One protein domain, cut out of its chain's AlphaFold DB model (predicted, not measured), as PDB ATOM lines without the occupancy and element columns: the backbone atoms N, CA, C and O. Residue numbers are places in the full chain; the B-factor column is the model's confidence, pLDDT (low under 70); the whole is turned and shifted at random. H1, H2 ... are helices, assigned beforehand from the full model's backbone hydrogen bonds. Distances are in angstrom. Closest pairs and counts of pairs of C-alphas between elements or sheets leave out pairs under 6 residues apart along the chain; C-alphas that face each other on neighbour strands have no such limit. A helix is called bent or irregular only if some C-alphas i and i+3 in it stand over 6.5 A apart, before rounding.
ATOM      1  N   TYR A 366      22.010   5.426  33.171       89.06
ATOM      2  CA  TYR A 366      21.992   6.006  34.514       89.06
ATOM      3  C   TYR A 366      21.106   5.193  35.465       89.06
ATOM      4  O   TYR A 366      21.548   4.844  36.554       89.06
ATOM      5  N   PHE A 367      19.878   4.852  35.062       88.81
ATOM      6  CA  PHE A 367      18.963   4.061  35.895       88.81
ATOM      7  C   PHE A 367      19.485   2.641  36.156       88.81
ATOM      8  O   PHE A 367      19.283   2.110  37.247       88.81
ATOM      9  N   GLU A 368      20.186   2.042  35.193       86.88
ATOM     10  CA  GLU A 368      20.835   0.738  35.357       86.88
ATOM     11  C   GLU A 368      21.964   0.764  36.388       86.88
ATOM     12  O   GLU A 368      22.054  -0.138  37.217       86.88
ATOM     13  N   MET A 369      22.778   1.821  36.390       86.12
ATOM     14  CA  MET A 369      23.896   1.994  37.327       86.12
ATOM     15  C   MET A 369      23.467   2.187  38.790       86.12
ATOM     16  O   MET A 369      24.288   2.034  39.693       86.12
ATOM     17  N   GLN A 370      22.213   2.568  39.042       86.00
ATOM     18  CA  GLN A 370      21.729   2.846  40.398       86.00
ATOM     19  C   GLN A 370      21.133   1.624  41.120       86.00
ATOM     20  O   GLN A 370      20.866   1.722  42.317       86.00
ATOM     21  N   GLU A 371      20.943   0.499  40.424       83.31
ATOM     22  CA  GLU A 371      20.531  -0.797  40.998       83.31
ATOM     23  C   GLU A 371      19.160  -0.809  41.733       83.31
ATOM     24  O   GLU A 371      18.951  -1.607  42.646       83.31
ATOM     25  N   ASP A 372      18.186   0.027  41.328       87.56
ATOM     26  CA  ASP A 372      16.793  -0.008  41.838       87.56
ATOM     27  C   ASP A 372      15.796  -0.410  40.735       87.56
ATOM     28  O   ASP A 372      15.404   0.394  39.879       87.56
ATOM     29  N   GLU A 373      15.351  -1.667  40.773       88.19
ATOM     30  CA  GLU A 373      14.425  -2.223  39.776       88.19
ATOM     31  C   GLU A 373      13.044  -1.553  39.783       88.19
ATOM     32  O   GLU A 373      12.420  -1.406  38.729       88.19
ATOM     33  N   ASN A 374      12.553  -1.077  40.933       89.75
ATOM     34  CA  ASN A 374      11.236  -0.435  40.996       89.75
ATOM     35  C   ASN A 374      11.254   0.905  40.259       89.75
ATOM     36  O   ASN A 374      10.353   1.210  39.470       89.75
ATOM     37  N   LYS A 375      12.308   1.698  40.477       91.88
ATOM     38  CA  LYS A 375      12.500   2.968  39.771       91.88
ATOM     39  C   LYS A 375      12.763   2.757  38.284       91.88
ATOM     40  O   LYS A 375      12.224   3.512  37.474       91.88
ATOM     41  N   LYS A 376      13.505   1.710  37.908       89.81
ATOM     42  CA  LYS A 376      13.724   1.332  36.503       89.81
ATOM     43  C   LYS A 376      12.409   0.992  35.795       89.81
ATOM     44  O   LYS A 376      12.116   1.555  34.740       89.81
ATOM     45  N   LEU A 377      11.573   0.141  36.396       88.38
ATOM     46  CA  LEU A 377      10.246  -0.197  35.864       88.38
ATOM     47  C   LEU A 377       9.346   1.037  35.744       88.38
ATOM     48  O   LEU A 377       8.650   1.211  34.738       88.38
ATOM     49  N   ARG A 378       9.387   1.930  36.740       88.69
ATOM     50  CA  ARG A 378       8.647   3.192  36.686       88.69
ATOM     51  C   ARG A 378       9.120   4.063  35.524       88.69
ATOM     52  O   ARG A 378       8.271   4.514  34.760       88.69
ATOM     53  N   TYR A 379      10.424   4.254  35.343       89.44
ATOM     54  CA  TYR A 379      10.980   5.006  34.214       89.44
ATOM     55  C   TYR A 379      10.517   4.445  32.866       89.44
ATOM     56  O   TYR A 379       9.976   5.192  32.050       89.44
ATOM     57  N   LEU A 380      10.623   3.126  32.669       88.12
ATOM     58  CA  LEU A 380      10.173   2.466  31.440       88.12
ATOM     59  C   LEU A 380       8.681   2.712  31.169       88.12
ATOM     60  O   LEU A 380       8.304   2.966  30.026       88.12
ATOM     61  N   SER A 381       7.842   2.723  32.212       87.06
ATOM     62  CA  SER A 381       6.415   3.051  32.080       87.06
ATOM     63  C   SER A 381       6.155   4.514  31.684       87.06
ATOM     64  O   SER A 381       5.247   4.799  30.901       87.06
ATOM     65  N   LEU A 382       6.951   5.461  32.198       86.00
ATOM     66  CA  LEU A 382       6.834   6.880  31.847       86.00
ATOM     67  C   LEU A 382       7.278   7.108  30.394       86.00
ATOM     68  O   LEU A 382       6.595   7.807  29.646       86.00
ATOM     69  N   LYS A 383       8.361   6.442  29.977       85.19
ATOM     70  CA  LYS A 383       8.864   6.450  28.600       85.19
ATOM     71  C   LYS A 383       7.848   5.869  27.614       85.19
ATOM     72  O   LYS A 383       7.565   6.494  26.595       85.19
ATOM     73  N   SER A 384       7.236   4.720  27.921       84.44
ATOM     74  CA  SER A 384       6.218   4.113  27.046       84.44
ATOM     75  C   SER A 384       4.987   5.001  26.854       84.44
ATOM     76  O   SER A 384       4.362   4.965  25.797       84.44
ATOM     77  N   ASN A 385       4.668   5.836  27.847       80.38
ATOM     78  CA  ASN A 385       3.570   6.798  27.784       80.38
ATOM     79  C   ASN A 385       3.928   8.098  27.039       80.38
ATOM     80  O   ASN A 385       3.087   8.992  26.987       80.38
ATOM     81  N   ARG A 386       5.144   8.212  26.475       75.56
ATOM     82  CA  ARG A 386       5.654   9.411  25.778       75.56
ATOM     83  C   ARG A 386       5.447  10.692  26.578       75.56
ATOM     84  O   ARG A 386       4.908  11.688  26.101       75.56
ATOM     85  N   LEU A 387       5.830  10.633  27.845       76.81
ATOM     86  CA  LEU A 387       5.798  11.798  28.709       76.81
ATOM     87  C   LEU A 387       6.769  12.862  28.189       76.81
ATOM     88  O   LEU A 387       7.969  12.604  28.152       76.81
ATOM     89  N   LYS A 388       6.253  14.059  27.870       73.69
ATOM     90  CA  LYS A 388       7.048  15.201  27.381       73.69
ATOM     91  C   LYS A 388       8.263  15.490  28.269       73.69
ATOM     92  O   LYS A 388       9.346  15.732  27.762       73.69
ATOM     93  N   LEU A 389       8.110  15.346  29.592       80.75
ATOM     94  CA  LEU A 389       9.213  15.477  30.547       80.75
ATOM     95  C   LEU A 389      10.440  14.652  30.145       80.75
ATOM     96  O   LEU A 389      11.541  15.162  30.247       80.75
ATOM     97  N   ILE A 390      10.258  13.399  29.711       82.38
ATOM     98  CA  ILE A 390      11.369  12.509  29.343       82.38
ATOM     99  C   ILE A 390      12.067  12.997  28.070       82.38
ATOM    100  O   ILE A 390      13.288  12.936  28.010       82.38
ATOM    101  N   GLU A 391      11.309  13.517  27.100       77.00
ATOM    102  CA  GLU A 391      11.856  14.115  25.873       77.00
ATOM    103  C   GLU A 391      12.659  15.388  26.176       77.00
ATOM    104  O   GLU A 391      13.671  15.649  25.529       77.00
ATOM    105  N   ASP A 392      12.246  16.145  27.197       75.94
ATOM    106  CA  ASP A 392      12.911  17.380  27.601       75.94
ATOM    107  C   ASP A 392      14.197  17.123  28.432       75.94
ATOM    108  O   ASP A 392      15.000  18.039  28.584       75.94
ATOM    109  N   LEU A 393      14.427  15.926  29.000       83.06
ATOM    110  CA  LEU A 393      15.584  15.621  29.871       83.06
ATOM    111  C   LEU A 393      16.902  15.472  29.093       83.06
ATOM    112  O   LEU A 393      17.320  14.370  28.746       83.06
ATOM    113  N   ASP A 394      17.606  16.586  28.912       83.19
ATOM    114  CA  ASP A 394      18.859  16.676  28.157       83.19
ATOM    115  C   ASP A 394      20.120  16.911  29.015       83.19
ATOM    116  O   ASP A 394      21.227  16.974  28.473       83.19
ATOM    117  N   ASP A 395      19.987  16.985  30.345       85.25
ATOM    118  CA  ASP A 395      21.079  17.265  31.289       85.25
ATOM    119  C   ASP A 395      21.107  16.311  32.508       85.25
ATOM    120  O   ASP A 395      20.080  15.781  32.944       85.25
ATOM    121  N   ILE A 396      22.303  16.065  33.067       86.69
ATOM    122  CA  ILE A 396      22.509  15.045  34.115       86.69
ATOM    123  C   ILE A 396      21.877  15.450  35.450       86.69
ATOM    124  O   ILE A 396      21.411  14.590  36.204       86.69
ATOM    125  N   PHE A 397      21.813  16.751  35.738       86.38
ATOM    126  CA  PHE A 397      21.161  17.263  36.935       86.38
ATOM    127  C   PHE A 397      19.666  16.933  36.913       86.38
ATOM    128  O   PHE A 397      19.157  16.362  37.877       86.38
ATOM    129  N   SER A 398      18.976  17.183  35.802       86.12
ATOM    130  CA  SER A 398      17.558  16.854  35.664       86.12
ATOM    131  C   SER A 398      17.288  15.342  35.739       86.12
ATOM    132  O   SER A 398      16.305  14.934  36.361       86.12
ATOM    133  N   ILE A 399      18.176  14.489  35.204       88.12
ATOM    134  CA  ILE A 399      18.085  13.021  35.367       88.12
ATOM    135  C   ILE A 399      18.213  12.621  36.840       88.12
ATOM    136  O   ILE A 399      17.446  11.785  37.324       88.12
ATOM    137  N   LYS A 400      19.147  13.232  37.578       88.44
ATOM    138  CA  LYS A 400      19.300  12.998  39.019       88.44
ATOM    139  C   LYS A 400      18.040  13.403  39.789       88.44
ATOM    140  O   LYS A 400      17.562  12.631  40.617       88.44
ATOM    141  N   LEU A 401      17.457  14.565  39.479       88.00
ATOM    142  CA  LEU A 401      16.200  14.997  40.101       88.00
ATOM    143  C   LEU A 401      15.034  14.062  39.752       88.00
ATOM    144  O   LEU A 401      14.208  13.775  40.622       88.00
ATOM    145  N   LEU A 402      14.967  13.571  38.507       89.12
ATOM    146  CA  LEU A 402      13.990  12.561  38.109       89.12
ATOM    147  C   LEU A 402      14.166  11.311  38.970       89.12
ATOM    148  O   LEU A 402      13.206  10.871  39.589       89.12
ATOM    149  N   TRP A 403      15.377  10.763  39.052       89.12
ATOM    150  CA  TRP A 403      15.678   9.584  39.863       89.12
ATOM    151  C   TRP A 403      15.243   9.739  41.326       89.12
ATOM    152  O   TRP A 403      14.623   8.839  41.908       89.12
ATOM    153  N   ASP A 404      15.537  10.892  41.921       86.62
ATOM    154  CA  ASP A 404      15.235  11.170  43.323       86.62
ATOM    155  C   ASP A 404      13.733  11.277  43.614       86.62
ATOM    156  O   ASP A 404      13.331  11.045  44.760       86.62
ATOM    157  N   ASN A 405      12.916  11.582  42.595       88.44
ATOM    158  CA  ASN A 405      11.490  11.896  42.732       88.44
ATOM    159  C   ASN A 405      10.562  11.076  41.817       88.44
ATOM    160  O   ASN A 405       9.368  11.370  41.749       88.44
ATOM    161  N   ILE A 406      11.065  10.044  41.133       88.81
ATOM    162  CA  ILE A 406      10.350   9.345  40.051       88.81
ATOM    163  C   ILE A 406       8.996   8.753  40.472       88.81
ATOM    164  O   ILE A 406       8.056   8.674  39.680       88.81
ATOM    165  N   GLU A 407       8.865   8.380  41.741       86.50
ATOM    166  CA  GLU A 407       7.634   7.843  42.328       86.50
ATOM    167  C   GLU A 407       6.486   8.863  42.326       86.50
ATOM    168  O   GLU A 407       5.321   8.487  42.202       86.50
ATOM    169  N   LYS A 408       6.807  10.160  42.411       82.31
ATOM    170  CA  LYS A 408       5.837  11.266  42.431       82.31
ATOM    171  C   LYS A 408       5.525  11.825  41.040       82.31
ATOM    172  O   LYS A 408       4.630  12.662  40.905       82.31
ATOM    173  N   VAL A 409       6.249  11.381  40.011       82.12
ATOM    174  CA  VAL A 409       6.089  11.865  38.635       82.12
ATOM    175  C   VAL A 409       4.795  11.332  38.025       82.12
ATOM    176  O   VAL A 409       4.477  10.141  38.126       82.12
ATOM    177  N   ASN A 410       4.053  12.222  37.368       75.44
ATOM    178  CA  ASN A 410       2.818  11.932  36.645       75.44
ATOM    179  C   ASN A 410       2.829  12.585  35.251       75.44
ATOM    180  O   ASN A 410       3.827  13.183  34.858       75.44
ATOM    181  N   SER A 411       1.721  12.468  34.508       67.38
ATOM    182  CA  SER A 411       1.589  12.953  33.125       67.38
ATOM    183  C   SER A 411       1.867  14.450  32.935       67.38
ATOM    184  O   SER A 411       2.104  14.875  31.810       67.38
ATOM    185  N   ASN A 412       1.825  15.246  34.006       65.00
ATOM    186  CA  ASN A 412       1.896  16.701  33.925       65.00
ATOM    187  C   ASN A 412       3.147  17.285  34.612       65.00
ATOM    188  O   ASN A 412       3.269  18.498  34.737       65.00
ATOM    189  N   THR A 413       4.066  16.453  35.113       73.50
ATOM    190  CA  THR A 413       5.273  16.927  35.808       73.50
ATOM    191  C   THR A 413       6.243  17.626  34.841       73.50
ATOM    192  O   THR A 413       6.565  17.075  33.796       73.50
ATOM    193  N   THR A 414       6.737  18.814  35.208       75.44
ATOM    194  CA  THR A 414       7.726  19.620  34.457       75.44
ATOM    195  C   THR A 414       9.135  19.517  35.074       75.44
ATOM    196  O   THR A 414       9.279  19.048  36.207       75.44
ATOM    197  N   LYS A 415      10.183  20.005  34.384       79.19
ATOM    198  CA  LYS A 415      11.551  20.100  34.949       79.19
ATOM    199  C   LYS A 415      11.589  20.904  36.257       79.19
ATOM    200  O   LYS A 415      12.229  20.498  37.221       79.19
ATOM    201  N   ILE A 416      10.853  22.013  36.326       79.62
ATOM    202  CA  ILE A 416      10.807  22.873  37.519       79.62
ATOM    203  C   ILE A 416      10.071  22.189  38.670       79.62
ATOM    204  O   ILE A 416      10.508  22.286  39.816       79.62
ATOM    205  N   ALA A 417       9.019  21.419  38.379       78.69
ATOM    206  CA  ALA A 417       8.345  20.617  39.396       78.69
ATOM    207  C   ALA A 417       9.283  19.565  40.029       78.69
ATOM    208  O   ALA A 417       9.148  19.262  41.215       78.69
ATOM    209  N   LEU A 418      10.266  19.034  39.284       85.56
ATOM    210  CA  LEU A 418      11.301  18.157  39.854       85.56
ATOM    211  C   LEU A 418      12.226  18.908  40.826       85.56
ATOM    212  O   LEU A 418      12.603  18.358  41.866       85.56
ATOM    213  N   ILE A 419      12.576  20.161  40.513       87.38
ATOM    214  CA  ILE A 419      13.367  21.019  41.409       87.38
ATOM    215  C   ILE A 419      12.562  21.327  42.676       87.38
ATOM    216  O   ILE A 419      13.091  21.170  43.771       87.38
TER     217      ILE A 419
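Overview. This is residues 366 to 419 of the 1229 residues of an uncharacterized protein of Clostridium taeniosporum (UniProt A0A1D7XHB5). Two longer helices, H2 and H4, meet near their ends as an L; short H5 packs on H4, short H1 meets the H2 end at the corner, and short H3 is near H4. The printed part, 54 residues with five named helices, H1 to H5, and no named strand, is all helix. It is compact, radius of gyration of the C-alphas 10.1 A, spanning 25 by 22 by 18 A.

Along the chain. Find C-alpha 366 at (21.992, 6.006, 34.514), where H1, residues 366 to 369, begins. H2, residues 373 to 384, runs 16.4 A; then comes H3, residues 388 to 392. H4, residues 396 to 408, runs 19.0 A and is irregular: C-alphas 404 and 407 are 8.4 A apart. H5, residues 415 to 419, ends at (13.367, 21.019, 41.409).

Arrangement. H1 and H2 only just touch, only at the corner, with 3 pairs of C-alphas within 8 A, closest Phe 367 and Lys 376, 5.9 A. H2, with residues 375 to 379 alone, touches residues 403 to 407 of H4, about perpendicular at 81 degrees; the closest C-alphas, Lys 375 and Ile 406, are 6.7 A apart. H4 touches H5, closest C-alphas Leu 401 and Leu 418, 5.8 A. H2, H3 and H5 have every O i to N i+4 pair within hydrogen-bond range, H4 7 of 9; H1 is too short for one.

Size, cuts and confidence. The printed part has no cut and no long link; residues 411 to 412 are under pLDDT 70.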